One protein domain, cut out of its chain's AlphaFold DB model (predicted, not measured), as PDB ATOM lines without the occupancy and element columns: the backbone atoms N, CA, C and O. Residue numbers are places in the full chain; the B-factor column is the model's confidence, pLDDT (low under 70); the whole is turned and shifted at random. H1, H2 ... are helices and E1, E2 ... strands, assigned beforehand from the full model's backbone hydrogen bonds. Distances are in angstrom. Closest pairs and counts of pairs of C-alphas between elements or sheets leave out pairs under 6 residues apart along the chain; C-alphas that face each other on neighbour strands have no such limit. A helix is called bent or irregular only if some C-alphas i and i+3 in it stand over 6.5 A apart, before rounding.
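This is residues 8 to 102 and 174 to 281 of the 287 residues of an uncharacterized protein of Bacteroidetes bacterium (UniProt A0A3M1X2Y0). A small sheet of three parallel strands, E1, E2 and E3, forms the inside of a three-layered body, with the long helices H5 and H6 over one face and H8 over the other. Beyond the last residues of these strands lie H4, H7, the small hairpin E4 and E5 and the looping residues 231 to 248; the short helices H1 and H2 lie off to one side, and residues 266 to 281 fold back along H8. The 203 printed residues include eight named helices and five named strands, in the order H1 H2 H3 E1 H4 H5 E2 H6 E3 H7 E4 E5 H8; the large sheet has the order E1, E2, E3, E4 and E5 are antiparallel, and the class is mostly helix. The whole is compact, with a radius of gyration of the C-alphas of 17.8 A and spans of 45 by 45 by 34 A.

H1, residues 8 to 12, begins at C-alpha 8, (-3.318, -4.332, -5.484). H2 is residues 14 to 19 and H3 residues 27 to 32. E1, residues 38 to 41, comes before H4, residues 46 to 53, which is only just irregular: its C-alphas 47 and 50 are 6.9 A apart. H5, residues 66 to 82, is 24.1 A long, and E2, residues 87 to 91, is 13.8 A long. After the cut, H6, residues 174 to 200, begins at C-alpha 174, (13.149, 14.377, 17.740), and is 38.8 A long. E3 is residues 207 to 210, H7 residues 212 to 220, E4 residues 223 to 225 and E5 residues 228 to 230. H8, residues 249 to 265, is 24.2 A long and ends at C-alpha 265, (-18.828, -2.088, 29.712).

E2 is the inner strand of its sheet. E1 and E2 are parallel at 16 degrees, with N 41 and O 89 within hydrogen-bond range at 2.8 A; E2 and E3 are parallel at 26 degrees, with N 90 and O 208 at 2.8 A. E1, H4 H5 and E2 form a strand-helix-strand unit, two parallel neighbour strands with helices between, and its crossover is right-handed. H8 is over E2 and E3 at a height of 9.2 A over the sheet; its closest C-alpha pair with E3 is Val 210 and Ala 262, 6.1 A. On the opposite face, H6 is over E3 at a height of 10.4 A and H5 over E2 at 11.0 A. H5 and H6 touch at a shallow tilt of 28 degrees, the same way, closest at the C-alphas of Ala 70 and Val 190, 6.0 A. H3 touches H5, closest at the C-alphas of Leu 28 and Leu 76, 6.7 A. H4 touches H6, closest at the C-alphas of Val 48 and Val 180, 6.7 A. H7 touches H8 at a steep tilt of 42 degrees, opposite ways, closest at the C-alphas of Val 215 and Ala 258, 7.8 A. In the hairpin E4 and E5, N 223 and O 230 are 2.8 A apart; the closest C-alphas of H7 and E5, those of Val 219 and Leu 230, are 6.3 A apart. H1 and H2 only just touch, only at the corner, with 3 pairs of C-alphas within 8 A, closest at Gly 10 and Tyr 16, 6.2 A; both are apart from H5 and H8. Each O i to N i+4 pair is within hydrogen-bond range in H1, H2, H3, H5, H6, H7 and H8, and 2 of 4 in H4.

The two C-alphas farthest apart, those of Ser 202 and Thr 236, are 47.5 A apart. Residues 103 to 173 are not printed, and C-alphas 102 and 174 across the cut are 11.9 A apart. The links H4 to H5 and E5 to H8 are long, with 12 and 18 residues. The mean pLDDT of the printed part is 88.1, and residues 8 to 23 and 202 to 203 are under 70.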
ATOM      1  N   SER A   8      -4.685  -3.831  -5.288       50.97
ATOM      2  CA  SER A   8      -3.318  -4.332  -5.484       50.97
ATOM      3  C   SER A   8      -2.750  -4.949  -4.206       50.97
ATOM      4  O   SER A   8      -2.203  -6.052  -4.254       50.97
ATOM      5  N   PHE A   9      -2.931  -4.302  -3.052       49.94
ATOM      6  CA  PHE A   9      -2.394  -4.804  -1.784       49.94
ATOM      7  C   PHE A   9      -3.149  -6.010  -1.232       49.94
ATOM      8  O   PHE A   9      -2.500  -6.919  -0.709       49.94
ATOM      9  N   GLY A  10      -4.478  -6.078  -1.401       49.62
ATOM     10  CA  GLY A  10      -5.243  -7.280  -1.057       49.62
ATOM     11  C   GLY A  10      -4.627  -8.517  -1.719       49.62
ATOM     12  O   GLY A  10      -4.345  -9.516  -1.070       49.62
ATOM     13  N   ARG A  11      -4.254  -8.422  -2.998       48.03
ATOM     14  CA  ARG A  11      -3.648  -9.536  -3.743       48.03
ATOM     15  C   ARG A  11      -2.188  -9.851  -3.395       48.03
ATOM     16  O   ARG A  11      -1.756 -10.971  -3.673       48.03
ATOM     17  N   MET A  12      -1.434  -8.911  -2.818       44.41
ATOM     18  CA  MET A  12      -0.011  -9.096  -2.487       44.41
ATOM     19  C   MET A  12       0.245  -9.606  -1.064       44.41
ATOM     20  O   MET A  12       1.298 -10.190  -0.814       44.41
ATOM     21  N   SER A  13      -0.712  -9.471  -0.140       47.78
ATOM     22  CA  SER A  13      -0.588 -10.082   1.187       47.78
ATOM     23  C   SER A  13      -0.778 -11.604   1.110       47.78
ATOM     24  O   SER A  13      -1.867 -12.107   0.814       47.78
ATOM     25  N   LEU A  14       0.278 -12.364   1.424       48.22
ATOM     26  CA  LEU A  14       0.221 -13.831   1.520       48.22
ATOM     27  C   LEU A  14      -0.785 -14.304   2.582       48.22
ATOM     28  O   LEU A  14      -1.372 -15.378   2.437       48.22
ATOM     29  N   PHE A  15      -1.021 -13.487   3.613       48.69
ATOM     30  CA  PHE A  15      -2.054 -13.732   4.615       48.69
ATOM     31  C   PHE A  15      -3.456 -13.522   4.041       48.69
ATOM     32  O   PHE A  15      -4.288 -14.420   4.168       48.69
ATOM     33  N   TYR A  16      -3.702 -12.416   3.327       53.06
ATOM     34  CA  TYR A  16      -4.999 -12.173   2.684       53.06
ATOM     35  C   TYR A  16      -5.355 -13.282   1.686       53.06
ATOM     36  O   TYR A  16      -6.469 -13.796   1.699       53.06
ATOM     37  N   LYS A  17      -4.390 -13.747   0.885       54.56
ATOM     38  CA  LYS A  17      -4.599 -14.859  -0.055       54.56
ATOM     39  C   LYS A  17      -5.018 -16.169   0.632       54.56
ATOM     40  O   LYS A  17      -5.748 -16.951   0.034       54.56
ATOM     41  N   ARG A  18      -4.588 -16.416   1.878       57.66
ATOM     42  CA  ARG A  18      -5.011 -17.593   2.666       57.66
ATOM     43  C   ARG A  18      -6.427 -17.457   3.229       57.66
ATOM     44  O   ARG A  18      -7.115 -18.466   3.341       57.66
ATOM     45  N   ILE A  19      -6.867 -16.243   3.560       59.00
ATOM     46  CA  ILE A  19      -8.207 -15.979   4.118       59.00
ATOM     47  C   ILE A  19      -9.247 -15.563   3.062       59.00
ATOM     48  O   ILE A  19     -10.436 -15.496   3.376       59.00
ATOM     49  N   ASN A  20      -8.827 -15.343   1.810       62.22
ATOM     50  CA  ASN A  20      -9.674 -15.088   0.642       62.22
ATOM     51  C   ASN A  20      -9.581 -16.234  -0.393       62.22
ATOM     52  O   ASN A  20      -8.974 -16.073  -1.456       62.22
ATOM     53  N   PRO A  21     -10.194 -17.400  -0.120       60.91
ATOM     54  CA  PRO A  21     -10.247 -18.502  -1.080       60.91
ATOM     55  C   PRO A  21     -11.191 -18.234  -2.270       60.91
ATOM     56  O   PRO A  21     -11.157 -18.986  -3.240       60.91
ATOM     57  N   SER A  22     -12.026 -17.186  -2.212       62.91
ATOM     58  CA  SER A  22     -13.159 -16.978  -3.130       62.91
ATOM     59  C   SER A  22     -12.909 -15.971  -4.263       62.91
ATOM     60  O   SER A  22     -13.795 -15.756  -5.084       62.91
ATOM     61  N   GLY A  23     -11.730 -15.343  -4.333       67.88
ATOM     62  CA  GLY A  23     -11.374 -14.431  -5.430       67.88
ATOM     63  C   GLY A  23     -11.885 -12.988  -5.298       67.88
ATOM     64  O   GLY A  23     -11.901 -12.277  -6.302       67.88
ATOM     65  N   TYR A  24     -12.259 -12.540  -4.091       70.62
ATOM     66  CA  TYR A  24     -12.684 -11.153  -3.827       70.62
ATOM     67  C   TYR A  24     -11.585 -10.134  -4.166       70.62
ATOM     68  O   TYR A  24     -10.394 -10.426  -3.991       70.62
ATOM     69  N   ARG A  25     -11.972  -8.936  -4.626       70.38
ATOM     70  CA  ARG A  25     -11.043  -7.889  -5.102       70.38
ATOM     71  C   ARG A  25     -10.206  -7.291  -3.974       70.38
ATOM     72  O   ARG A  25      -8.991  -7.176  -4.111       70.38
ATOM     73  N   ASN A  26     -10.855  -6.973  -2.860       70.62
ATOM     74  CA  ASN A  26     -10.263  -6.375  -1.666       70.62
ATOM     75  C   ASN A  26     -11.070  -6.772  -0.413       70.62
ATOM     76  O   ASN A  26     -12.075  -7.481  -0.511       70.62
ATOM     77  N   TYR A  27     -10.618  -6.355   0.772       71.75
ATOM     78  CA  TYR A  27     -11.224  -6.791   2.035       71.75
ATOM     79  C   TYR A  27     -12.663  -6.279   2.214       71.75
ATOM     80  O   TYR A  27     -13.494  -6.996   2.768       71.75
ATOM     81  N   LEU A  28     -12.991  -5.090   1.690       74.38
ATOM     82  CA  LEU A  28     -14.364  -4.567   1.708       74.38
ATOM     83  C   LEU A  28     -15.319  -5.451   0.896       74.38
ATOM     84  O   LEU A  28     -16.399  -5.782   1.376       74.38
ATOM     85  N   ASP A  29     -14.891  -5.907  -0.283       74.81
ATOM     86  CA  ASP A  29     -15.651  -6.843  -1.129       74.81
ATOM     87  C   ASP A  29     -15.906  -8.181  -0.407       74.81
ATOM     88  O   ASP A  29     -16.998  -8.745  -0.466       74.81
ATOM     89  N   GLN A  30     -14.929  -8.663   0.367       74.62
ATOM     90  CA  GLN A  30     -15.103  -9.871   1.174       74.62
ATOM     91  C   GLN A  30     -16.123  -9.692   2.312       74.62
ATOM     92  O   GLN A  30     -16.907 -10.610   2.561       74.62
ATOM     93  N   ILE A  31     -16.117  -8.548   3.010       73.81
ATOM     94  CA  ILE A  31     -17.113  -8.233   4.051       73.81
ATOM     95  C   ILE A  31     -18.514  -8.153   3.440       73.81
ATOM     96  O   ILE A  31     -19.471  -8.658   4.028       73.81
ATOM     97  N   ASP A  32     -18.640  -7.573   2.244       75.19
ATOM     98  CA  ASP A  32     -19.934  -7.395   1.584       75.19
ATOM     99  C   ASP A  32     -20.639  -8.732   1.269       75.19
ATOM    100  O   ASP A  32     -21.865  -8.812   1.205       75.19
ATOM    101  N   HIS A  33     -19.890  -9.830   1.178       74.25
ATOM    102  CA  HIS A  33     -20.427 -11.160   0.887       74.25
ATOM    103  C   HIS A  33     -20.570 -12.067   2.124       74.25
ATOM    104  O   HIS A  33     -20.719 -13.282   1.971       74.25
ATOM    105  N   ARG A  34     -20.511 -11.522   3.348       72.25
ATOM    106  CA  ARG A  34     -20.642 -12.296   4.596       72.25
ATOM    107  C   ARG A  34     -21.684 -11.712   5.547       72.25
ATOM    108  O   ARG A  34     -21.877 -10.502   5.616       72.25
ATOM    109  N   GLU A  35     -22.316 -12.587   6.328       74.38
ATOM    110  CA  GLU A  35     -23.068 -12.184   7.520       74.38
ATOM    111  C   GLU A  35     -22.080 -11.892   8.656       74.38
ATOM    112  O   GLU A  35     -21.243 -12.733   8.994       74.38
ATOM    113  N   VAL A  36     -22.153 -10.689   9.230       76.12
ATOM    114  CA  VAL A  36     -21.235 -10.226  10.280       76.12
ATOM    115  C   VAL A  36     -22.054  -9.898  11.530       76.12
ATOM    116  O   VAL A  36     -22.637  -8.823  11.594       76.12
ATOM    117  N   PRO A  37     -22.138 -10.797  12.529       79.75
ATOM    118  CA  PRO A  37     -22.904 -10.531  13.751       79.75
ATOM    119  C   PRO A  37     -22.168  -9.594  14.724       79.75
ATOM    120  O   PRO A  37     -22.796  -8.966  15.574       79.75
ATOM    121  N   PHE A  38     -20.841  -9.511  14.610       86.69
ATOM    122  CA  PHE A  38     -19.955  -8.724  15.466       86.69
ATOM    123  C   PHE A  38     -18.614  -8.480  14.761       86.69
ATOM    124  O   PHE A  38     -18.199  -9.298  13.935       86.69
ATOM    125  N   PHE A  39     -17.911  -7.399  15.110       89.12
ATOM    126  CA  PHE A  39     -16.531  -7.176  14.674       89.12
ATOM    127  C   PHE A  39     -15.670  -6.488  15.736       89.12
ATOM    128  O   PHE A  39     -16.144  -5.687  16.540       89.12
ATOM    129  N   THR A  40     -14.366  -6.738  15.659       90.75
ATOM    130  CA  THR A  40     -13.325  -5.915  16.282       90.75
ATOM    131  C   THR A  40     -12.525  -5.229  15.187       90.75
ATOM    132  O   THR A  40     -12.120  -5.875  14.218       90.75
ATOM    133  N   LEU A  41     -12.276  -3.936  15.345       91.44
ATOM    134  CA  LEU A  41     -11.541  -3.122  14.395       91.44
ATOM    135  C   LEU A  41     -10.369  -2.440  15.094       91.44
ATOM    136  O   LEU A  41     -10.553  -1.496  15.849       91.44
ATOM    137  N   TRP A  42      -9.156  -2.897  14.805       92.38
ATOM    138  CA  TRP A  42      -7.929  -2.229  15.225       92.38
ATOM    139  C   TRP A  42      -7.020  -2.092  14.012       92.38
ATOM    140  O   TRP A  42      -6.286  -3.008  13.652       92.38
ATOM    141  N   LEU A  43      -7.168  -0.974  13.308       84.62
ATOM    142  CA  LEU A  43      -6.433  -0.664  12.087       84.62
ATOM    143  C   LEU A  43      -5.797   0.716  12.222       84.62
ATOM    144  O   LEU A  43      -6.293   1.557  12.965       84.62
ATOM    145  N   GLY A  44      -4.738   0.962  11.457       86.69
ATOM    146  CA  GLY A  44      -4.089   2.273  11.395       86.69
ATOM    147  C   GLY A  44      -2.640   2.286  11.865       86.69
ATOM    148  O   GLY A  44      -1.882   3.147  11.435       86.69
ATOM    149  N   THR A  45      -2.226   1.308  12.675       90.75
ATOM    150  CA  THR A  45      -0.841   1.198  13.164       90.75
ATOM    151  C   THR A  45       0.170   1.142  12.011       90.75
ATOM    152  O   THR A  45       1.115   1.923  11.981       90.75
ATOM    153  N   GLU A  46      -0.083   0.306  11.000       89.69
ATOM    154  CA  GLU A  46       0.782   0.185   9.812       89.69
ATOM    155  C   GLU A  46       0.811   1.450   8.936       89.69
ATOM    156  O   GLU A  46       1.748   1.658   8.175       89.69
ATOM    157  N   ASP A  47      -0.185   2.342   9.043       91.44
ATOM    158  CA  ASP A  47      -0.202   3.590   8.265       91.44
ATOM    159  C   ASP A  47       0.860   4.606   8.739       91.44
ATOM    160  O   ASP A  47       1.118   5.581   8.027       91.44
ATOM    161  N   VAL A  48       1.472   4.373   9.908       95.12
ATOM    162  CA  VAL A  48       2.627   5.125  10.433       95.12
ATOM    163  C   VAL A  48       3.868   4.261  10.668       95.12
ATOM    164  O   VAL A  48       4.980   4.779  10.593       95.12
ATOM    165  N   LEU A  49       3.703   2.965  10.937       94.62
ATOM    166  CA  LEU A  49       4.803   2.086  11.333       94.62
ATOM    167  C   LEU A  49       5.822   1.860  10.217       94.62
ATOM    168  O   LEU A  49       7.010   2.033  10.467       94.62
ATOM    169  N   ASP A  50       5.379   1.576   8.989       92.12
ATOM    170  CA  ASP A  50       6.277   1.392   7.838       92.12
ATOM    171  C   ASP A  50       7.180   2.616   7.607       92.12
ATOM    172  O   ASP A  50       8.363   2.485   7.298       92.12
ATOM    173  N   HIS A  51       6.621   3.819   7.786       94.31
ATOM    174  CA  HIS A  51       7.355   5.078   7.671       94.31
ATOM    175  C   HIS A  51       8.453   5.179   8.728       94.31
ATOM    176  O   HIS A  51       9.617   5.410   8.409       94.31
ATOM    177  N   ALA A  52       8.069   4.966   9.986       96.88
ATOM    178  CA  ALA A  52       8.956   5.056  11.133       96.88
ATOM    179  C   ALA A  52      10.057   3.978  11.083       96.88
ATOM    180  O   ALA A  52      11.226   4.267  11.324       96.88
ATOM    181  N   MET A  53       9.719   2.740  10.708       94.56
ATOM    182  CA  MET A  53      10.682   1.638  10.595       94.56
ATOM    183  C   MET A  53      11.693   1.825   9.461       94.56
ATOM    184  O   MET A  53      12.782   1.259   9.532       94.56
ATOM    185  N   ALA A  54      11.351   2.622   8.447       92.12
ATOM    186  CA  ALA A  54      12.250   3.026   7.369       92.12
ATOM    187  C   ALA A  54      13.072   4.290   7.705       92.12
ATOM    188  O   ALA A  54      13.594   4.929   6.789       92.12
ATOM    189  N   GLY A  55      13.139   4.663   8.992       91.75
ATOM    190  CA  GLY A  55      13.866   5.830   9.495       91.75
ATOM    191  C   GLY A  55      13.281   7.158   9.028       91.75
ATOM    192  O   GLY A  55      14.035   8.092   8.848       91.75
ATOM    193  N   ALA A  56      11.981   7.201   8.694       91.94
ATOM    194  CA  ALA A  56      11.258   8.367   8.164       91.94
ATOM    195  C   ALA A  56      11.849   9.047   6.897       91.94
ATOM    196  O   ALA A  56      11.198   9.892   6.279       91.94
ATOM    197  N   ALA A  57      12.979   8.558   6.387       82.06
ATOM    198  CA  ALA A  57      13.698   9.086   5.236       82.06
ATOM    199  C   ALA A  57      13.254   8.480   3.891       82.06
ATOM    200  O   ALA A  57      13.474   9.055   2.819       82.06
ATOM    201  N   HIS A  58      12.644   7.288   3.900       84.06
ATOM    202  CA  HIS A  58      12.396   6.546   2.664       84.06
ATOM    203  C   HIS A  58      11.104   7.003   1.943       84.06
ATOM    204  O   HIS A  58       9.992   6.753   2.427       84.06
ATOM    205  N   PRO A  59      11.185   7.553   0.711       79.12
ATOM    206  CA  PRO A  59      10.042   8.179   0.029       79.12
ATOM    207  C   PRO A  59       8.914   7.198  -0.334       79.12
ATOM    208  O   PRO A  59       7.761   7.593  -0.490       79.12
ATOM    209  N   GLY A  60       9.226   5.903  -0.455       83.81
ATOM    210  CA  GLY A  60       8.240   4.841  -0.700       83.81
ATOM    211  C   GLY A  60       7.347   4.494   0.500       83.81
ATOM    212  O   GLY A  60       6.309   3.860   0.314       83.81
ATOM    213  N   TYR A  61       7.710   4.930   1.709       87.19
ATOM    214  CA  TYR A  61       7.012   4.591   2.952       87.19
ATOM    215  C   TYR A  61       6.411   5.835   3.615       87.19
ATOM    216  O   TYR A  61       6.442   5.973   4.826       87.19
ATOM    217  N   ALA A  62       5.863   6.777   2.843       91.31
ATOM    218  CA  ALA A  62       5.175   7.932   3.422       91.31
ATOM    219  C   ALA A  62       3.923   7.511   4.219       91.31
ATOM    220  O   ALA A  62       3.164   6.654   3.751       91.31
ATOM    221  N   MET A  63       3.671   8.168   5.359       94.12
ATOM    222  CA  MET A  63       2.456   7.968   6.163       94.12
ATOM    223  C   MET A  63       1.184   8.242   5.342       94.12
ATOM    224  O   MET A  63       1.148   9.163   4.521       94.12
ATOM    225  N   THR A  64       0.107   7.492   5.582       93.88
ATOM    226  CA  THR A  64      -1.189   7.729   4.908       93.88
ATOM    227  C   THR A  64      -1.707   9.146   5.215       93.88
ATOM    228  O   THR A  64      -1.530   9.662   6.320       93.88
ATOM    229  N   SER A  65      -2.342   9.851   4.272       96.00
ATOM    230  CA  SER A  65      -2.902  11.178   4.584       96.00
ATOM    231  C   SER A  65      -4.064  11.054   5.590       96.00
ATOM    232  O   SER A  65      -4.759  10.041   5.619       96.00
ATOM    233  N   THR A  66      -4.296  12.057   6.443       96.81
ATOM    234  CA  THR A  66      -5.420  12.015   7.405       96.81
ATOM    235  C   THR A  66      -6.771  11.959   6.687       96.81
ATOM    236  O   THR A  66      -7.685  11.285   7.152       96.81
ATOM    237  N   ALA A  67      -6.873  12.597   5.517       95.88
ATOM    238  CA  ALA A  67      -8.060  12.542   4.672       95.88
ATOM    239  C   ALA A  67      -8.304  11.131   4.109       95.88
ATOM    240  O   ALA A  67      -9.420  10.627   4.210       95.88
ATOM    241  N   ASP A  68      -7.267  10.467   3.585       93.25
ATOM    242  CA  ASP A  68      -7.391   9.099   3.062       93.25
ATOM    243  C   ASP A  68      -7.706   8.098   4.176       93.25
ATOM    244  O   ASP A  68      -8.510   7.185   3.986       93.25
ATOM    245  N   PHE A  69      -7.109   8.288   5.357       95.06
ATOM    246  CA  PHE A  69      -7.412   7.489   6.539       95.06
ATOM    247  C   PHE A  69      -8.889   7.630   6.937       95.06
ATOM    248  O   PHE A  69      -9.587   6.624   7.065       95.06
ATOM    249  N   ALA A  70      -9.393   8.865   7.042       95.44
ATOM    250  CA  ALA A  70     -10.796   9.136   7.357       95.44
ATOM    251  C   ALA A  70     -11.757   8.567   6.308       95.44
ATOM    252  O   ALA A  70     -12.734   7.909   6.667       95.44
ATOM    253  N   ALA A  71     -11.457   8.760   5.021       91.88
ATOM    254  CA  ALA A  71     -12.271   8.243   3.926       91.88
ATOM    255  C   ALA A  71     -12.358   6.711   3.967       91.88
ATOM    256  O   ALA A  71     -13.447   6.146   3.859       91.88
ATOM    257  N   ALA A  72     -11.229   6.032   4.176       89.31
ATOM    258  CA  ALA A  72     -11.195   4.579   4.236       89.31
ATOM    259  C   ALA A  72     -11.905   4.035   5.493       89.31
ATOM    260  O   ALA A  72     -12.603   3.022   5.403       89.31
ATOM    261  N   CYS A  73     -11.756   4.690   6.654       92.38
ATOM    262  CA  CYS A  73     -12.394   4.262   7.906       92.38
ATOM    263  C   CYS A  73     -13.909   4.446   7.827       92.38
ATOM    264  O   CYS A  73     -14.659   3.526   8.155       92.38
ATOM    265  N   GLY A  74     -14.355   5.597   7.316       92.00
ATOM    266  CA  GLY A  74     -15.766   5.865   7.059       92.00
ATOM    267  C   GLY A  74     -16.371   4.870   6.068       92.00
ATOM    268  O   GLY A  74     -17.426   4.311   6.343       92.00
ATOM    269  N   ALA A  75     -15.684   4.571   4.959       89.81
ATOM    270  CA  ALA A  75     -16.164   3.588   3.987       89.81
ATOM    271  C   ALA A  75     -16.338   2.190   4.606       89.81
ATOM    272  O   ALA A  75     -17.365   1.550   4.391       89.81
ATOM    273  N   LEU A  76     -15.373   1.737   5.413       88.75
ATOM    274  CA  LEU A  76     -15.448   0.445   6.096       88.75
ATOM    275  C   LEU A  76     -16.623   0.373   7.079       88.75
ATOM    276  O   LEU A  76     -17.380  -0.600   7.063       88.75
ATOM    277  N   LEU A  77     -16.782   1.391   7.929       89.75
ATOM    278  CA  LEU A  77     -17.879   1.440   8.894       89.75
ATOM    279  C   LEU A  77     -19.232   1.535   8.183       89.75
ATOM    280  O   LEU A  77     -20.164   0.834   8.561       89.75
ATOM    281  N   GLU A  78     -19.338   2.298   7.099       89.06
ATOM    282  CA  GLU A  78     -20.564   2.373   6.310       89.06
ATOM    283  C   GLU A  78     -20.929   1.032   5.655       89.06
ATOM    284  O   GLU A  78     -22.092   0.624   5.699       89.06
ATOM    285  N   THR A  79     -19.950   0.290   5.120       86.12
ATOM    286  CA  THR A  79     -20.179  -1.071   4.603       86.12
ATOM    287  C   THR A  79     -20.708  -2.002   5.692       86.12
ATOM    288  O   THR A  79     -21.659  -2.745   5.452       86.12
ATOM    289  N   LEU A  80     -20.139  -1.947   6.901       86.38
ATOM    290  CA  LEU A  80     -20.620  -2.740   8.036       86.38
ATOM    291  C   LEU A  80     -22.036  -2.317   8.461       86.38
ATOM    292  O   LEU A  80     -22.846  -3.171   8.815       86.38
ATOM    293  N   ARG A  81     -22.372  -1.025   8.352       84.38
ATOM    294  CA  ARG A  81     -23.690  -0.472   8.717       84.38
ATOM    295  C   ARG A  81     -24.777  -0.951   7.785       84.38
ATOM    296  O   ARG A  81     -25.883  -1.277   8.210       84.38
ATOM    297  N   ALA A  82     -24.465  -0.974   6.494       84.50
ATOM    298  CA  ALA A  82     -25.397  -1.372   5.453       84.50
ATOM    299  C   ALA A  82     -25.855  -2.836   5.601       84.50
ATOM    300  O   ALA A  82     -26.885  -3.209   5.044       84.50
ATOM    301  N   LYS A  83     -25.141  -3.656   6.389       77.81
ATOM    302  CA  LYS A  83     -25.526  -5.035   6.732       77.81
ATOM    303  C   LYS A  83     -26.601  -5.138   7.819       77.81
ATOM    304  O   LYS A  83     -27.094  -6.235   8.063       77.81
ATOM    305  N   GLY A  84     -26.990  -4.029   8.446       75.56
ATOM    306  CA  GLY A  84     -27.974  -3.983   9.528       75.56
ATOM    307  C   GLY A  84     -27.345  -3.556  10.854       75.56
ATOM    308  O   GLY A  84     -26.322  -2.880  10.877       75.56
ATOM    309  N   VAL A  85     -27.957  -3.942  11.978       71.00
ATOM    310  CA  VAL A  85     -27.441  -3.622  13.323       71.00
ATOM    311  C   VAL A  85     -26.297  -4.574  13.678       71.00
ATOM    312  O   VAL A  85     -26.416  -5.425  14.559       71.00
ATOM    313  N   VAL A  86     -25.186  -4.455  12.962       80.75
ATOM    314  CA  VAL A  86     -23.916  -5.028  13.403       80.75
ATOM    315  C   VAL A  86     -23.432  -4.158  14.553       80.75
ATOM    316  O   VAL A  86     -23.573  -2.946  14.477       80.75
ATOM    317  N   ARG A  87     -22.906  -4.742  15.630       88.88
ATOM    318  CA  ARG A  87     -22.212  -3.987  16.683       88.88
ATOM    319  C   ARG A  87     -20.747  -4.386  16.739       88.88
ATOM    320  O   ARG A  87     -20.404  -5.501  16.352       88.88
ATOM    321  N   GLY A  88     -19.878  -3.491  17.185       92.50
ATOM    322  CA  GLY A  88     -18.449  -3.769  17.159       92.50
ATOM    323  C   GLY A  88     -17.641  -2.909  18.106       92.50
ATOM    324  O   GLY A  88     -18.165  -2.009  18.758       92.50
ATOM    325  N   VAL A  89     -16.358  -3.230  18.181       95.81
ATOM    326  CA  VAL A  89     -15.390  -2.554  19.041       95.81
ATOM    327  C   VAL A  89     -14.299  -1.965  18.168       95.81
ATOM    328  O   VAL A  89     -13.768  -2.670  17.309       95.81
ATOM    329  N   VAL A  90     -13.947  -0.705  18.388       96.06
ATOM    330  CA  VAL A  90     -12.886  -0.011  17.657       96.06
ATOM    331  C   VAL A  90     -11.761   0.356  18.619       96.06
ATOM    332  O   VAL A  90     -12.003   0.978  19.648       96.06
ATOM    333  N   GLY A  91     -10.533  -0.040  18.301       97.12
ATOM    334  CA  GLY A  91      -9.336   0.369  19.032       97.12
ATOM    335  C   GLY A  91      -8.669   1.561  18.359       97.12
ATOM    336  O   GLY A  91      -8.506   1.558  17.136       97.12
ATOM    337  N   ASN A  92      -8.261   2.557  19.146       97.62
ATOM    338  CA  ASN A  92      -7.408   3.633  18.643       97.62
ATOM    339  C   ASN A  92      -5.954   3.142  18.437       97.62
ATOM    340  O   ASN A  92      -5.607   1.985  18.694       97.62
ATOM    341  N   ILE A  93      -5.102   3.996  17.885       97.88
ATOM    342  CA  ILE A  93      -3.732   3.646  17.503       97.88
ATOM    343  C   ILE A  93      -2.795   3.981  18.667       97.88
ATOM    344  O   ILE A  93      -2.850   5.113  19.157       97.88
ATOM    345  N   PRO A  94      -1.932   3.047  19.109       97.69
ATOM    346  CA  PRO A  94      -0.956   3.309  20.162       97.69
ATOM    347  C   PRO A  94       0.172   4.245  19.708       97.69
ATOM    348  O   PRO A  94       0.413   4.414  18.513       97.69
ATOM    349  N   ASP A  95       0.912   4.819  20.661       97.38
ATOM    350  CA  ASP A  95       2.160   5.522  20.346       97.38
ATOM    351  C   ASP A  95       3.254   4.520  19.948       97.38
ATOM    352  O   ASP A  95       3.963   3.979  20.799       97.38
ATOM    353  N   ILE A  96       3.402   4.286  18.643       96.81
ATOM    354  CA  ILE A  96       4.401   3.344  18.127       96.81
ATOM    355  C   ILE A  96       5.836   3.770  18.441       96.81
ATOM    356  O   ILE A  96       6.704   2.914  18.517       96.81
ATOM    357  N   THR A  97       6.105   5.057  18.699       96.69
ATOM    358  CA  THR A  97       7.462   5.549  19.014       96.69
ATOM    359  C   THR A  97       7.959   5.089  20.388       96.69
ATOM    360  O   THR A  97       9.113   5.322  20.746       96.69
ATOM    361  N   ARG A  98       7.078   4.452  21.170       95.50
ATOM    362  CA  ARG A  98       7.386   3.811  22.453       95.50
ATOM    363  C   ARG A  98       7.522   2.293  22.345       95.50
ATOM    364  O   ARG A  98       7.681   1.627  23.365       95.50
ATOM    365  N   PHE A  99       7.417   1.729  21.142       96.81
ATOM    366  CA  PHE A  99       7.674   0.307  20.938       96.81
ATOM    367  C   PHE A  99       9.177   0.036  21.077       96.81
ATOM    368  O   PHE A  99       9.973   0.875  20.659       96.81
ATOM    369  N   PRO A 100       9.592  -1.132  21.598       95.62
ATOM    370  CA  PRO A 100      11.006  -1.444  21.794       95.62
ATOM    371  C   PRO A 100      11.854  -1.427  20.512       95.62
ATOM    372  O   PRO A 100      13.076  -1.300  20.601       95.62
ATOM    373  N   TYR A 101      11.233  -1.513  19.328       96.62
ATOM    374  CA  TYR A 101      11.905  -1.270  18.048       96.62
ATOM    375  C   TYR A 101      12.520   0.137  17.955       96.62
ATOM    376  O   TYR A 101      13.578   0.308  17.357       96.62
ATOM    377  N   PHE A 102      11.871   1.134  18.557       97.06
ATOM    378  CA  PHE A 102      12.314   2.523  18.635       97.06
ATOM    379  C   PHE A 102      12.930   2.750  20.011       97.06
ATOM    380  O   PHE A 102      12.284   3.213  20.948       97.06
ATOM    381  N   ALA A 174      14.210  13.778  16.931       96.38
ATOM    382  CA  ALA A 174      13.149  14.377  17.740       96.38
ATOM    383  C   ALA A 174      11.996  14.999  16.920       96.38
ATOM    384  O   ALA A 174      10.835  14.923  17.342       96.38
ATOM    385  N   GLU A 175      12.283  15.606  15.763       96.94
ATOM    386  CA  GLU A 175      11.259  16.212  14.906       96.94
ATOM    387  C   GLU A 175      10.449  15.136  14.175       96.94
ATOM    388  O   GLU A 175       9.221  15.232  14.095       96.94
ATOM    389  N   GLU A 176      11.095  14.062  13.732       97.62
ATOM    390  CA  GLU A 176      10.423  12.915  13.117       97.62
ATOM    391  C   GLU A 176       9.549  12.152  14.118       97.62
ATOM    392  O   GLU A 176       8.392  11.832  13.825       97.62
ATOM    393  N   VAL A 177      10.042  11.929  15.342       98.25
ATOM    394  CA  VAL A 177       9.257  11.357  16.451       98.25
ATOM    395  C   VAL A 177       8.016  12.213  16.719       98.25
ATOM    396  O   VAL A 177       6.909  11.682  16.870       98.25
ATOM    397  N   ALA A 178       8.168  13.541  16.749       98.00
ATOM    398  CA  ALA A 178       7.051  14.460  16.923       98.00
ATOM    399  C   ALA A 178       6.057  14.392  15.749       98.00
ATOM    400  O   ALA A 178       4.847  14.346  15.983       98.00
ATOM    401  N   ALA A 179       6.541  14.316  14.507       97.69
ATOM    402  CA  ALA A 179       5.707  14.203  13.312       97.69
ATOM    403  C   ALA A 179       4.893  12.896  13.289       97.69
ATOM    404  O   ALA A 179       3.691  12.915  13.000       97.69
ATOM    405  N   VAL A 180       5.512  11.767  13.656       98.25
ATOM    406  CA  VAL A 180       4.835  10.465  13.786       98.25
ATOM    407  C   VAL A 180       3.758  10.528  14.870       98.25
ATOM    408  O   VAL A 180       2.603  10.181  14.613       98.25
ATOM    409  N   ARG A 181       4.080  11.047  16.062       98.06
ATOM    410  CA  ARG A 181       3.101  11.219  17.151       98.06
ATOM    411  C   ARG A 181       1.945  12.130  16.751       98.06
ATOM    412  O   ARG A 181       0.790  11.794  17.005       98.06
ATOM    413  N   GLN A 182       2.227  13.251  16.089       98.44
ATOM    414  CA  GLN A 182       1.195  14.163  15.600       98.44
ATOM    415  C   GLN A 182       0.259  13.462  14.609       98.44
ATOM    416  O   GLN A 182      -0.959  13.647  14.673       98.44
ATOM    417  N   ARG A 183       0.802  12.625  13.716       98.19
ATOM    418  CA  ARG A 183      -0.011  11.843  12.783       98.19
ATOM    419  C   ARG A 183      -0.918  10.847  13.500       98.19
ATOM    420  O   ARG A 183      -2.098  10.773  13.161       98.19
ATOM    421  N   ILE A 184      -0.391  10.129  14.492       98.50
ATOM    422  CA  ILE A 184      -1.160   9.185  15.318       98.50
ATOM    423  C   ILE A 184      -2.311   9.906  16.020       98.50
ATOM    424  O   ILE A 184      -3.448   9.449  15.953       98.50
ATOM    425  N   GLN A 185      -2.050  11.070  16.622       98.50
ATOM    426  CA  GLN A 185      -3.090  11.875  17.267       98.50
ATOM    427  C   GLN A 185      -4.167  12.329  16.273       98.50
ATOM    428  O   GLN A 185      -5.357  12.257  16.571       98.50
ATOM    429  N   ALA A 186      -3.777  12.727  15.058       98.50
ATOM    430  CA  ALA A 186      -4.734  13.080  14.011       98.50
ATOM    431  C   ALA A 186      -5.609  11.885  13.584       98.50
ATOM    432  O   ALA A 186      -6.804  12.056  13.356       98.50
ATOM    433  N   TYR A 187      -5.044  10.678  13.490       98.50
ATOM    434  CA  TYR A 187      -5.818   9.465  13.216       98.50
ATOM    435  C   TYR A 187      -6.747   9.087  14.370       98.50
ATOM    436  O   TYR A 187      -7.901   8.748  14.121       98.50
ATOM    437  N   ASN A 188      -6.286   9.187  15.618       98.50
ATOM    438  CA  ASN A 188      -7.118   8.918  16.789       98.50
ATOM    439  C   ASN A 188      -8.303   9.890  16.857       98.50
ATOM    440  O   ASN A 188      -9.431   9.434  16.998       98.50
ATOM    441  N   GLY A 189      -8.097  11.180  16.574       98.38
ATOM    442  CA  GLY A 189      -9.202  12.143  16.472       98.38
ATOM    443  C   GLY A 189     -10.206  11.831  15.349       98.38
ATOM    444  O   GLY A 189     -11.400  12.105  15.485       98.38
ATOM    445  N   VAL A 190      -9.759  11.219  14.243       98.12
ATOM    446  CA  VAL A 190     -10.661  10.700  13.198       98.12
ATOM    447  C   VAL A 190     -11.467   9.505  13.709       98.12
ATOM    448  O   VAL A 190     -12.667   9.440  13.451       98.12
ATOM    449  N   ILE A 191     -10.829   8.569  14.421       97.81
ATOM    450  CA  ILE A 191     -11.506   7.410  15.023       97.81
ATOM    451  C   ILE A 191     -12.579   7.889  16.003       97.81
ATOM    452  O   ILE A 191     -13.725   7.465  15.872       97.81
ATOM    453  N   ASP A 192     -12.241   8.823  16.894       97.44
ATOM    454  CA  ASP A 192     -13.171   9.412  17.865       97.44
ATOM    455  C   ASP A 192     -14.380  10.037  17.155       97.44
ATOM    456  O   ASP A 192     -15.531   9.707  17.443       97.44
ATOM    457  N   SER A 193     -14.123  10.859  16.132       97.25
ATOM    458  CA  SER A 193     -15.178  11.518  15.349       97.25
ATOM    459  C   SER A 193     -16.113  10.518  14.658       97.25
ATOM    460  O   SER A 193     -17.316  10.763  14.549       97.25
ATOM    461  N   LEU A 194     -15.583   9.394  14.164       94.88
ATOM    462  CA  LEU A 194     -16.387   8.339  13.546       94.88
ATOM    463  C   LEU A 194     -17.204   7.575  14.592       94.88
ATOM    464  O   LEU A 194     -18.382   7.311  14.353       94.88
ATOM    465  N   VAL A 195     -16.616   7.251  15.746       94.69
ATOM    466  CA  VAL A 195     -17.328   6.616  16.866       94.69
ATOM    467  C   VAL A 195     -18.507   7.486  17.302       94.69
ATOM    468  O   VAL A 195     -19.636   6.992  17.336       94.69
ATOM    469  N   ASP A 196     -18.279   8.782  17.528       94.50
ATOM    470  CA  ASP A 196     -19.321   9.750  17.882       94.50
ATOM    471  C   ASP A 196     -20.402   9.847  16.803       94.50
ATOM    472  O   ASP A 196     -21.599   9.781  17.100       94.50
ATOM    473  N   HIS A 197     -19.989   9.958  15.537       92.31
ATOM    474  CA  HIS A 197     -20.908  10.035  14.408       92.31
ATOM    475  C   HIS A 197     -21.850   8.828  14.372       92.31
ATOM    476  O   HIS A 197     -23.069   9.004  14.402       92.31
ATOM    477  N   TYR A 198     -21.310   7.606  14.339       89.44
ATOM    478  CA  TYR A 198     -22.121   6.396  14.198       89.44
ATOM    479  C   TYR A 198     -22.938   6.077  15.451       89.44
ATOM    480  O   TYR A 198     -24.063   5.599  15.320       89.44
ATOM    481  N   ASN A 199     -22.437   6.387  16.650       91.06
ATOM    482  CA  ASN A 199     -23.210   6.240  17.884       91.06
ATOM    483  C   ASN A 199     -24.346   7.273  18.000       91.06
ATOM    484  O   ASN A 199     -25.348   7.002  18.665       91.06
ATOM    485  N   GLY A 200     -24.230   8.424  17.328       89.00
ATOM    486  CA  GLY A 200     -25.290   9.430  17.221       89.00
ATOM    487  C   GLY A 200     -26.399   9.079  16.220       89.00
ATOM    488  O   GLY A 200     -27.499   9.634  16.290       89.00
ATOM    489  N   LEU A 201     -26.158   8.141  15.299       83.50
ATOM    490  CA  LEU A 201     -27.162   7.682  14.343       83.50
ATOM    491  C   LEU A 201     -28.118   6.684  15.027       83.50
ATOM    492  O   LEU A 201     -27.782   5.524  15.230       83.50
ATOM    493  N   SER A 202     -29.363   7.097  15.293       63.56
ATOM    494  CA  SER A 202     -30.526   6.218  15.564       63.56
ATOM    495  C   SER A 202     -30.683   5.542  16.946       63.56
ATOM    496  O   SER A 202     -31.142   4.408  17.045       63.56
ATOM    497  N   GLY A 203     -30.457   6.272  18.042       69.88
ATOM    498  CA  GLY A 203     -31.091   5.978  19.345       69.88
ATOM    499  C   GLY A 203     -30.568   4.762  20.127       69.88
ATOM    500  O   GLY A 203     -31.070   4.489  21.218       69.88
ATOM    501  N   GLN A 204     -29.564   4.055  19.607       70.88
ATOM    502  CA  GLN A 204     -28.783   3.043  20.317       70.88
ATOM    503  C   GLN A 204     -27.335   3.095  19.806       70.88
ATOM    504  O   GLN A 204     -27.139   3.019  18.593       70.88
ATOM    505  N   PRO A 205     -26.327   3.186  20.689       84.81
ATOM    506  CA  PRO A 205     -24.940   3.194  20.257       84.81
ATOM    507  C   PRO A 205     -24.543   1.836  19.655       84.81
ATOM    508  O   PRO A 205     -25.048   0.769  20.029       84.81
ATOM    509  N   TRP A 206     -23.638   1.894  18.684       87.38
ATOM    510  CA  TRP A 206     -23.128   0.756  17.928       87.38
ATOM    511  C   TRP A 206     -21.719   0.389  18.387       87.38
ATOM    512  O   TRP A 206     -21.454  -0.778  18.682       87.38
ATOM    513  N   LEU A 207     -20.821   1.369  18.409       93.31
ATOM    514  CA  LEU A 207     -19.386   1.182  18.530       93.31
ATOM    515  C   LEU A 207     -18.943   1.385  19.977       93.31
ATOM    516  O   LEU A 207     -19.053   2.487  20.514       93.31
ATOM    517  N   ALA A 208     -18.402   0.329  20.577       95.00
ATOM    518  CA  ALA A 208     -17.554   0.463  21.753       95.00
ATOM    519  C   ALA A 208     -16.159   0.923  21.314       95.00
ATOM    520  O   ALA A 208     -15.690   0.531  20.242       95.00
ATOM    521  N   GLN A 209     -15.479   1.707  22.145       95.88
ATOM    522  CA  GLN A 209     -14.119   2.161  21.872       95.88
ATOM    523  C   GLN A 209     -13.144   1.641  22.929       95.88
ATOM    524  O   GLN A 209     -13.466   1.613  24.114       95.88
ATOM    525  N   VAL A 210     -11.952   1.238  22.488       97.81
ATOM    526  CA  VAL A 210     -10.827   0.850  23.346       97.81
ATOM    527  C   VAL A 210      -9.712   1.875  23.174       97.81
ATOM    528  O   VAL A 210      -9.244   2.109  22.056       97.81
ATOM    529  N   ASP A 211      -9.264   2.462  24.283       97.38
ATOM    530  CA  ASP A 211      -8.127   3.383  24.301       97.38
ATOM    531  C   ASP A 211      -6.800   2.618  24.417       97.38
ATOM    532  O   ASP A 211      -6.181   2.506  25.477       97.38
ATOM    533  N   LEU A 212      -6.365   2.051  23.296       97.69
ATOM    534  CA  LEU A 212      -5.084   1.363  23.184       97.69
ATOM    535  C   LEU A 212      -3.899   2.332  23.294       97.69
ATOM    536  O   LEU A 212      -2.833   1.922  23.744       97.69
ATOM    537  N   TYR A 213      -4.073   3.613  22.968       97.56
ATOM    538  CA  TYR A 213      -3.070   4.643  23.234       97.56
ATOM    539  C   TYR A 213      -2.755   4.735  24.731       97.56
ATOM    540  O   TYR A 213      -1.583   4.698  25.116       97.56
ATOM    541  N   ALA A 214      -3.775   4.769  25.590       97.00
ATOM    542  CA  ALA A 214      -3.583   4.725  27.036       97.00
ATOM    543  C   ALA A 214      -2.998   3.385  27.512       97.00
ATOM    544  O   ALA A 214      -2.032   3.387  28.278       97.00
ATOM    545  N   VAL A 215      -3.522   2.249  27.032       96.31
ATOM    546  CA  VAL A 215      -3.036   0.910  27.429       96.31
ATOM    547  C   VAL A 215      -1.543   0.746  27.134       96.31
ATOM    548  O   VAL A 215      -0.776   0.363  28.017       96.31
ATOM    549  N   PHE A 216      -1.095   1.084  25.925       96.62
ATOM    550  CA  PHE A 216       0.320   0.970  25.564       96.62
ATOM    551  C   PHE A 216       1.202   1.969  26.321       96.62
ATOM    552  O   PHE A 216       2.344   1.645  26.634       96.62
ATOM    553  N   ASN A 217       0.688   3.150  26.677       95.56
ATOM    554  CA  ASN A 217       1.426   4.095  27.515       95.56
ATOM    555  C   ASN A 217       1.620   3.596  28.951       95.56
ATOM    556  O   ASN A 217       2.685   3.832  29.523       95.56
ATOM    557  N   LEU A 218       0.630   2.900  29.518       94.88
ATOM    558  CA  LEU A 218       0.763   2.231  30.814       94.88
ATOM    559  C   LEU A 218       1.821   1.129  30.745       94.88
ATOM    560  O   LEU A 218       2.731   1.107  31.567       94.88
ATOM    561  N   VAL A 219       1.762   0.277  29.718       94.69
ATOM    562  CA  VAL A 219       2.775  -0.765  29.487       94.69
ATOM    563  C   VAL A 219       4.165  -0.158  29.323       94.69
ATOM    564  O   VAL A 219       5.116  -0.618  29.940       94.69
ATOM    565  N   ALA A 220       4.312   0.907  28.541       92.44
ATOM    566  CA  ALA A 220       5.611   1.535  28.330       92.44
ATOM    567  C   ALA A 220       6.192   2.189  29.599       92.44
ATOM    568  O   ALA A 220       7.398   2.389  29.671       92.44
ATOM    569  N   ASN A 221       5.364   2.483  30.606       92.12
ATOM    570  CA  ASN A 221       5.805   2.957  31.922       92.12
ATOM    571  C   ASN A 221       5.976   1.826  32.957       92.12
ATOM    572  O   ASN A 221       6.407   2.090  34.078       92.12
ATOM    573  N   GLY A 222       5.633   0.587  32.596       93.06
ATOM    574  CA  GLY A 222       5.536  -0.543  33.511       93.06
ATOM    575  C   GLY A 222       4.165  -0.625  34.188       93.06
ATOM    576  O   GLY A 222       3.723   0.304  34.861       93.06
ATOM    577  N   THR A 223       3.502  -1.773  34.055       93.44
ATOM    578  CA  THR A 223       2.245  -2.105  34.744       93.44
ATOM    579  C   THR A 223       2.351  -3.473  35.411       93.44
ATOM    580  O   THR A 223       3.161  -4.302  35.008       93.44
ATOM    581  N   THR A 224       1.559  -3.727  36.450       92.38
ATOM    582  CA  THR A 224       1.492  -5.046  37.094       92.38
ATOM    583  C   THR A 224       0.159  -5.703  36.775       92.38
ATOM    584  O   THR A 224      -0.879  -5.188  37.173       92.38
ATOM    585  N   GLU A 225       0.205  -6.860  36.122       89.00
ATOM    586  CA  GLU A 225      -0.966  -7.665  35.760       89.00
ATOM    587  C   GLU A 225      -0.842  -9.037  36.416       89.00
ATOM    588  O   GLU A 225       0.181  -9.706  36.259       89.00
ATOM    589  N   ASP A 226      -1.843  -9.450  37.197       85.69
ATOM    590  CA  ASP A 226      -1.835 -10.723  37.939       85.69
ATOM    591  C   ASP A 226      -0.549 -10.959  38.775       85.69
ATOM    592  O   ASP A 226      -0.084 -12.086  38.954       85.69
ATOM    593  N   GLY A 227       0.058  -9.881  39.291       86.25
ATOM    594  CA  GLY A 227       1.304  -9.929  40.069       86.25
ATOM    595  C   GLY A 227       2.593 -10.043  39.241       86.25
ATOM    596  O   GLY A 227       3.674 -10.147  39.819       86.25
ATOM    597  N   LEU A 228       2.504  -9.996  37.909       88.75
ATOM    598  CA  LEU A 228       3.641  -9.946  36.996       88.75
ATOM    599  C   LEU A 228       3.862  -8.512  36.501       88.75
ATOM    600  O   LEU A 228       2.949  -7.886  35.968       88.75
ATOM    601  N   LEU A 229       5.090  -8.011  36.641       92.81
ATOM    602  CA  LEU A 229       5.496  -6.751  36.024       92.81
ATOM    603  C   LEU A 229       5.601  -6.940  34.506       92.81
ATOM    604  O   LEU A 229       6.347  -7.796  34.029       92.81
ATOM    605  N   LEU A 230       4.855  -6.129  33.766       93.81
ATOM    606  CA  LEU A 230       4.863  -6.045  32.314       93.81
ATOM    607  C   LEU A 230       5.341  -4.663  31.892       93.81
ATOM    608  O   LEU A 230       4.883  -3.656  32.430       93.81
ATOM    609  N   SER A 231       6.230  -4.610  30.906       94.38
ATOM    610  CA  SER A 231       6.715  -3.354  30.340       94.38
ATOM    611  C   SER A 231       6.952  -3.454  28.831       94.38
ATOM    612  O   SER A 231       6.846  -4.528  28.229       94.38
ATOM    613  N   ALA A 232       7.284  -2.320  28.214       92.88
ATOM    614  CA  ALA A 232       7.791  -2.268  26.844       92.88
ATOM    615  C   ALA A 232       9.306  -2.538  26.748       92.88
ATOM    616  O   ALA A 232       9.876  -2.379  25.670       92.88
ATOM    617  N   ASP A 233       9.965  -2.954  27.839       91.81
ATOM    618  CA  ASP A 233      11.401  -3.238  27.809       91.81
ATOM    619  C   ASP A 233      11.697  -4.374  26.831       91.81
ATOM    620  O   ASP A 233      11.076  -5.445  26.869       91.81
ATOM    621  N   TYR A 234      12.671  -4.144  25.954       90.81
ATOM    622  CA  TYR A 234      13.063  -5.123  24.952       90.81
ATOM    623  C   TYR A 234      13.533  -6.423  25.625       90.81
ATOM    624  O   TYR A 234      14.378  -6.403  26.520       90.81
ATOM    625  N   LEU A 235      12.981  -7.557  25.182       87.38
ATOM    626  CA  LEU A 235      13.176  -8.916  25.714       87.38
ATOM    627  C   LEU A 235      12.603  -9.163  27.121       87.38
ATOM    628  O   LEU A 235      11.968 -10.195  27.335       87.38
ATOM    629  N   THR A 236      12.810  -8.262  28.081       89.88
ATOM    630  CA  THR A 236      12.485  -8.504  29.499       89.88
ATOM    631  C   THR A 236      11.093  -8.039  29.914       89.88
ATOM    632  O   THR A 236      10.567  -8.549  30.900       89.88
ATOM    633  N   GLY A 237      10.466  -7.128  29.166       90.44
ATOM    634  CA  GLY A 237       9.159  -6.560  29.512       90.44
ATOM    635  C   GLY A 237       7.975  -7.508  29.300       90.44
ATOM    636  O   GLY A 237       6.876  -7.276  29.799       90.44
ATOM    637  N   GLY A 238       8.176  -8.609  28.568       91.12
ATOM    638  CA  GLY A 238       7.192  -9.685  28.401       91.12
ATOM    639  C   GLY A 238       6.040  -9.398  27.430       91.12
ATOM    640  O   GLY A 238       5.328 -10.341  27.073       91.12
ATOM    641  N   VAL A 239       5.868  -8.153  26.975       94.69
ATOM    642  CA  VAL A 239       4.763  -7.738  26.092       94.69
ATOM    643  C   VAL A 239       5.118  -7.830  24.608       94.69
ATOM    644  O   VAL A 239       4.306  -8.328  23.829       94.69
ATOM    645  N   PHE A 240       6.322  -7.415  24.216       95.25
ATOM    646  CA  PHE A 240       6.780  -7.413  22.821       95.25
ATOM    647  C   PHE A 240       7.701  -8.597  22.506       95.25
ATOM    648  O   PHE A 240       8.402  -9.109  23.381       95.25
ATOM    649  N   GLY A 241       7.661  -9.053  21.255       93.62
ATOM    650  CA  GLY A 241       8.514 -10.108  20.722       93.62
ATOM    651  C   GLY A 241       9.939  -9.642  20.410       93.62
ATOM    652  O   GLY A 241      10.337  -8.518  20.712       93.62
ATOM    653  N   LEU A 242      10.712 -10.530  19.776       92.12
ATOM    654  CA  LEU A 242      12.115 -10.285  19.401       92.12
ATOM    655  C   LEU A 242      12.280  -9.215  18.314       92.12
ATOM    656  O   LEU A 242      13.358  -8.661  18.162       92.12
ATOM    657  N   ASP A 243      11.229  -8.931  17.552       91.25
ATOM    658  CA  ASP A 243      11.239  -7.842  16.573       91.25
ATOM    659  C   ASP A 243      11.020  -6.464  17.216       91.25
ATOM    660  O   ASP A 243      11.206  -5.453  16.552       91.25
ATOM    661  N   GLY A 244      10.628  -6.398  18.494       93.00
ATOM    662  CA  GLY A 244      10.341  -5.142  19.183       93.00
ATOM    663  C   GLY A 244       9.096  -4.397  18.675       93.00
ATOM    664  O   GLY A 244       8.897  -3.247  19.060       93.00
ATOM    665  N   VAL A 245       8.271  -5.027  17.834       94.00
ATOM    666  CA  VAL A 245       7.087  -4.439  17.185       94.00
ATOM    667  C   VAL A 245       5.833  -5.236  17.522       94.00
ATOM    668  O   VAL A 245       4.846  -4.680  18.005       94.00
ATOM    669  N   PHE A 246       5.853  -6.546  17.276       92.00
ATOM    670  CA  PHE A 246       4.694  -7.405  17.460       92.00
ATOM    671  C   PHE A 246       4.622  -7.938  18.886       92.00
ATOM    672  O   PHE A 246       5.623  -8.152  19.571       92.00
ATOM    673  N   LEU A 247       3.396  -8.159  19.348       94.62
ATOM    674  CA  LEU A 247       3.135  -8.626  20.702       94.62
ATOM    675  C   LEU A 247       3.449 -10.118  20.850       94.62
ATOM    676  O   LEU A 247       3.158 -10.931  19.969       94.62
ATOM    677  N   THR A 248       3.946 -10.503  22.021       94.81
ATOM    678  CA  THR A 248       3.995 -11.908  22.450       94.81
ATOM    679  C   THR A 248       2.575 -12.449  22.669       94.81
ATOM    680  O   THR A 248       1.618 -11.672  22.748       94.81
ATOM    681  N   PRO A 249       2.374 -13.771  22.834       95.06
ATOM    682  CA  PRO A 249       1.086 -14.305  23.281       95.06
ATOM    683  C   PRO A 249       0.577 -13.643  24.571       95.06
ATOM    684  O   PRO A 249      -0.614 -13.367  24.686       95.06
ATOM    685  N   ARG A 250       1.481 -13.317  25.503       94.25
ATOM    686  CA  ARG A 250       1.163 -12.554  26.716       94.25
ATOM    687  C   ARG A 250       0.708 -11.128  26.428       94.25
ATOM    688  O   ARG A 250      -0.317 -10.711  26.955       94.25
ATOM    689  N   GLY A 251       1.425 -10.403  25.571       94.19
ATOM    690  CA  GLY A 251       1.008  -9.070  25.136       94.19
ATOM    691  C   GLY A 251      -0.360  -9.093  24.450       94.19
ATOM    692  O   GLY A 251      -1.216  -8.267  24.746       94.19
ATOM    693  N   ASN A 252      -0.621 -10.095  23.605       95.38
ATOM    694  CA  ASN A 252      -1.931 -10.282  22.979       95.38
ATOM    695  C   ASN A 252      -3.037 -10.570  24.006       95.38
ATOM    696  O   ASN A 252      -4.143 -10.065  23.837       95.38
ATOM    697  N   ALA A 253      -2.762 -11.335  25.069       95.31
ATOM    698  CA  ALA A 253      -3.730 -11.574  26.143       95.31
ATOM    699  C   ALA A 253      -4.089 -10.280  26.893       95.31
ATOM    700  O   ALA A 253      -5.264 -10.031  27.152       95.31
ATOM    701  N   LEU A 254      -3.097  -9.422  27.160       95.06
ATOM    702  CA  LEU A 254      -3.319  -8.103  27.757       95.06
ATOM    703  C   LEU A 254      -4.226  -7.226  26.879       95.06
ATOM    704  O   LEU A 254      -5.206  -6.660  27.360       95.06
ATOM    705  N   ILE A 255      -3.943  -7.148  25.575       96.00
ATOM    706  CA  ILE A 255      -4.776  -6.370  24.646       96.00
ATOM    707  C   ILE A 255      -6.171  -6.985  24.503       96.00
ATOM    708  O   ILE A 255      -7.159  -6.256  24.478       96.00
ATOM    709  N   ALA A 256      -6.287  -8.313  24.479       96.00
ATOM    710  CA  ALA A 256      -7.583  -8.983  24.469       96.00
ATOM    711  C   ALA A 256      -8.426  -8.617  25.702       96.00
ATOM    712  O   ALA A 256      -9.619  -8.363  25.543       96.00
ATOM    713  N   ASN A 257      -7.822  -8.502  26.891       95.88
ATOM    714  CA  ASN A 257      -8.526  -8.037  28.089       95.88
ATOM    715  C   ASN A 257      -9.039  -6.602  27.940       95.88
ATOM    716  O   ASN A 257     -10.190  -6.350  28.281       95.88
ATOM    717  N   ALA A 258      -8.273  -5.687  27.335       96.75
ATOM    718  CA  ALA A 258      -8.760  -4.331  27.056       96.75
ATOM    719  C   ALA A 258     -10.000  -4.327  26.132       96.75
ATOM    720  O   ALA A 258     -10.961  -3.592  26.370       96.75
ATOM    721  N   PHE A 259     -10.032  -5.194  25.112       97.31
ATOM    722  CA  PHE A 259     -11.226  -5.380  24.277       97.31
ATOM    723  C   PHE A 259     -12.388  -6.016  25.050       97.31
ATOM    724  O   PHE A 259     -13.520  -5.550  24.931       97.31
ATOM    725  N   ILE A 260     -12.131  -7.055  25.851       96.38
ATOM    726  CA  ILE A 260     -13.142  -7.718  26.692       96.38
ATOM    727  C   ILE A 260     -13.774  -6.716  27.663       96.38
ATOM    728  O   ILE A 260     -14.997  -6.682  27.794       96.38
ATOM    729  N   GLN A 261     -12.967  -5.861  28.288       95.88
ATOM    730  CA  GLN A 261     -13.433  -4.815  29.192       95.88
ATOM    731  C   GLN A 261     -14.354  -3.826  28.473       95.88
ATOM    732  O   GLN A 261     -15.462  -3.586  28.952       95.88
ATOM    733  N   ALA A 262     -13.968  -3.324  27.296       96.06
ATOM    734  CA  ALA A 262     -14.833  -2.442  26.509       96.06
ATOM    735  C   ALA A 262     -16.144  -3.131  26.085       96.06
ATOM    736  O   ALA A 262     -17.207  -2.516  26.134       96.06
ATOM    737  N   ILE A 263     -16.096  -4.418  25.723       95.19
ATOM    738  CA  ILE A 263     -17.292  -5.203  25.383       95.19
ATOM    739  C   ILE A 263     -18.223  -5.340  26.593       95.19
ATOM    740  O   ILE A 263     -19.427  -5.125  26.475       95.19
ATOM    741  N   ASN A 264     -17.682  -5.684  27.759       95.19
ATOM    742  CA  ASN A 264     -18.467  -5.869  28.978       95.19
ATOM    743  C   ASN A 264     -19.056  -4.547  29.501       95.19
ATOM    744  O   ASN A 264     -20.135  -4.551  30.092       95.19
ATOM    745  N   GLN A 265     -18.372  -3.419  29.286       94.31
ATOM    746  CA  GLN A 265     -18.828  -2.088  29.712       94.31
ATOM    747  C   GLN A 265     -19.852  -1.462  28.755       94.31
ATOM    748  O   GLN A 265     -20.618  -0.585  29.157       94.31
ATOM    749  N   PHE A 266     -19.888  -1.891  27.494       92.44
ATOM    750  CA  PHE A 266     -20.795  -1.332  26.501       92.44
ATOM    751  C   PHE A 266     -22.201  -1.936  26.635       92.44
ATOM    752  O   PHE A 266     -22.473  -3.045  26.168       92.44
ATOM    753  N   ASP A 267     -23.115  -1.178  27.256       88.00
ATOM    754  CA  ASP A 267     -24.497  -1.599  27.556       88.00
ATOM    755  C   ASP A 267     -25.237  -2.267  26.378       88.00
ATOM    756  O   ASP A 267     -25.894  -3.284  26.602       88.00
ATOM    757  N   PRO A 268     -25.097  -1.820  25.112       87.38
ATOM    758  CA  PRO A 268     -25.751  -2.500  23.997       87.38
ATOM    759  C   PRO A 268     -25.352  -3.968  23.792       87.38
ATOM    760  O   PRO A 268     -26.116  -4.706  23.167       87.38
ATOM    761  N   PHE A 269     -24.189  -4.408  24.285       88.31
ATOM    762  CA  PHE A 269     -23.779  -5.814  24.221       88.31
ATOM    763  C   PHE A 269     -24.357  -6.660  25.358       88.31
ATOM    764  O   PHE A 269     -24.657  -7.832  25.132       88.31
ATOM    765  N   LYS A 270     -24.508  -6.096  26.567       85.06
ATOM    766  CA  LYS A 270     -24.914  -6.820  27.793       85.06
ATOM    767  C   LYS A 270     -24.089  -8.091  28.052       85.06
ATOM    768  O   LYS A 270     -24.621  -9.108  28.500       85.06
ATOM    769  N   ALA A 271     -22.803  -8.048  27.719       90.81
ATOM    770  CA  ALA A 271     -21.906  -9.193  27.786       90.81
ATOM    771  C   ALA A 271     -21.277  -9.365  29.181       90.81
ATOM    772  O   ALA A 271     -21.172  -8.419  29.956       90.81
ATOM    773  N   GLN A 272     -20.857 -10.595  29.487       93.25
ATOM    774  CA  GLN A 272     -20.084 -10.952  30.684       93.25
ATOM    775  C   GLN A 272     -18.988 -11.946  30.295       93.25
ATOM    776  O   GLN A 272     -18.999 -13.115  30.682       93.25
ATOM    777  N   ILE A 273     -18.081 -11.499  29.433       94.56
ATOM    778  CA  ILE A 273     -16.962 -12.310  28.960       94.56
ATOM    779  C   ILE A 273     -15.878 -12.296  30.048       94.56
ATOM    780  O   ILE A 273     -15.476 -11.210  30.465       94.56
ATOM    781  N   PRO A 274     -15.406 -13.456  30.535       96.25
ATOM    782  CA  PRO A 274     -14.321 -13.493  31.505       96.25
ATOM    783  C   PRO A 274     -13.014 -13.005  30.874       96.25
ATOM    784  O   PRO A 274     -12.709 -13.338  29.728       96.25
ATOM    785  N   GLU A 275     -12.237 -12.246  31.639       95.44
ATOM    786  CA  GLU A 275     -10.888 -11.844  31.248       95.44
ATOM    787  C   GLU A 275      -9.930 -13.042  31.266       95.44
ATOM    788  O   GLU A 275     -10.104 -14.018  32.002       95.44
ATOM    789  N   LEU A 276      -8.911 -12.967  30.419       94.38
ATOM    790  CA  LEU A 276      -7.828 -13.930  30.346       94.38
ATOM    791  C   LEU A 276      -6.861 -13.703  31.509       94.38
ATOM    792  O   LEU A 276      -6.519 -12.566  31.822       94.38
ATOM    793  N   GLN A 277      -6.337 -14.786  32.081       94.50
ATOM    794  CA  GLN A 277      -5.209 -14.697  33.004       94.50
ATOM    795  C   GLN A 277      -3.931 -14.424  32.204       94.50
ATOM    796  O   GLN A 277      -3.412 -15.322  31.533       94.50
ATOM    797  N   VAL A 278      -3.403 -13.203  32.268       93.25
ATOM    798  CA  VAL A 278      -2.298 -12.762  31.398       93.25
ATOM    799  C   VAL A 278      -1.043 -13.606  31.639       93.25
ATOM    800  O   VAL A 278      -0.340 -13.988  30.700       93.25
ATOM    801  N   THR A 279      -0.802 -14.006  32.889       90.12
ATOM    802  CA  THR A 279       0.349 -14.836  33.279       90.12
ATOM    803  C   THR A 279       0.310 -16.259  32.726       90.12
ATOM    804  O   THR A 279       1.350 -16.916  32.696       90.12
ATOM    805  N   ALA A 280      -0.848 -16.750  32.272       93.31
ATOM    806  CA  ALA A 280      -0.964 -18.076  31.664       93.31
ATOM    807  C   ALA A 280      -0.342 -18.142  30.255       93.31
ATOM    808  O   ALA A 280      -0.132 -19.231  29.720       93.31
ATOM    809  N   TYR A 281      -0.028 -16.988  29.657       93.19
ATOM    810  CA  TYR A 281       0.521 -16.889  28.311       93.19
ATOM    811  C   TYR A 281       2.038 -16.638  28.336       93.19
ATOM    812  O   TYR A 281       2.547 -15.871  29.167       93.19
TER     813      TYR A 281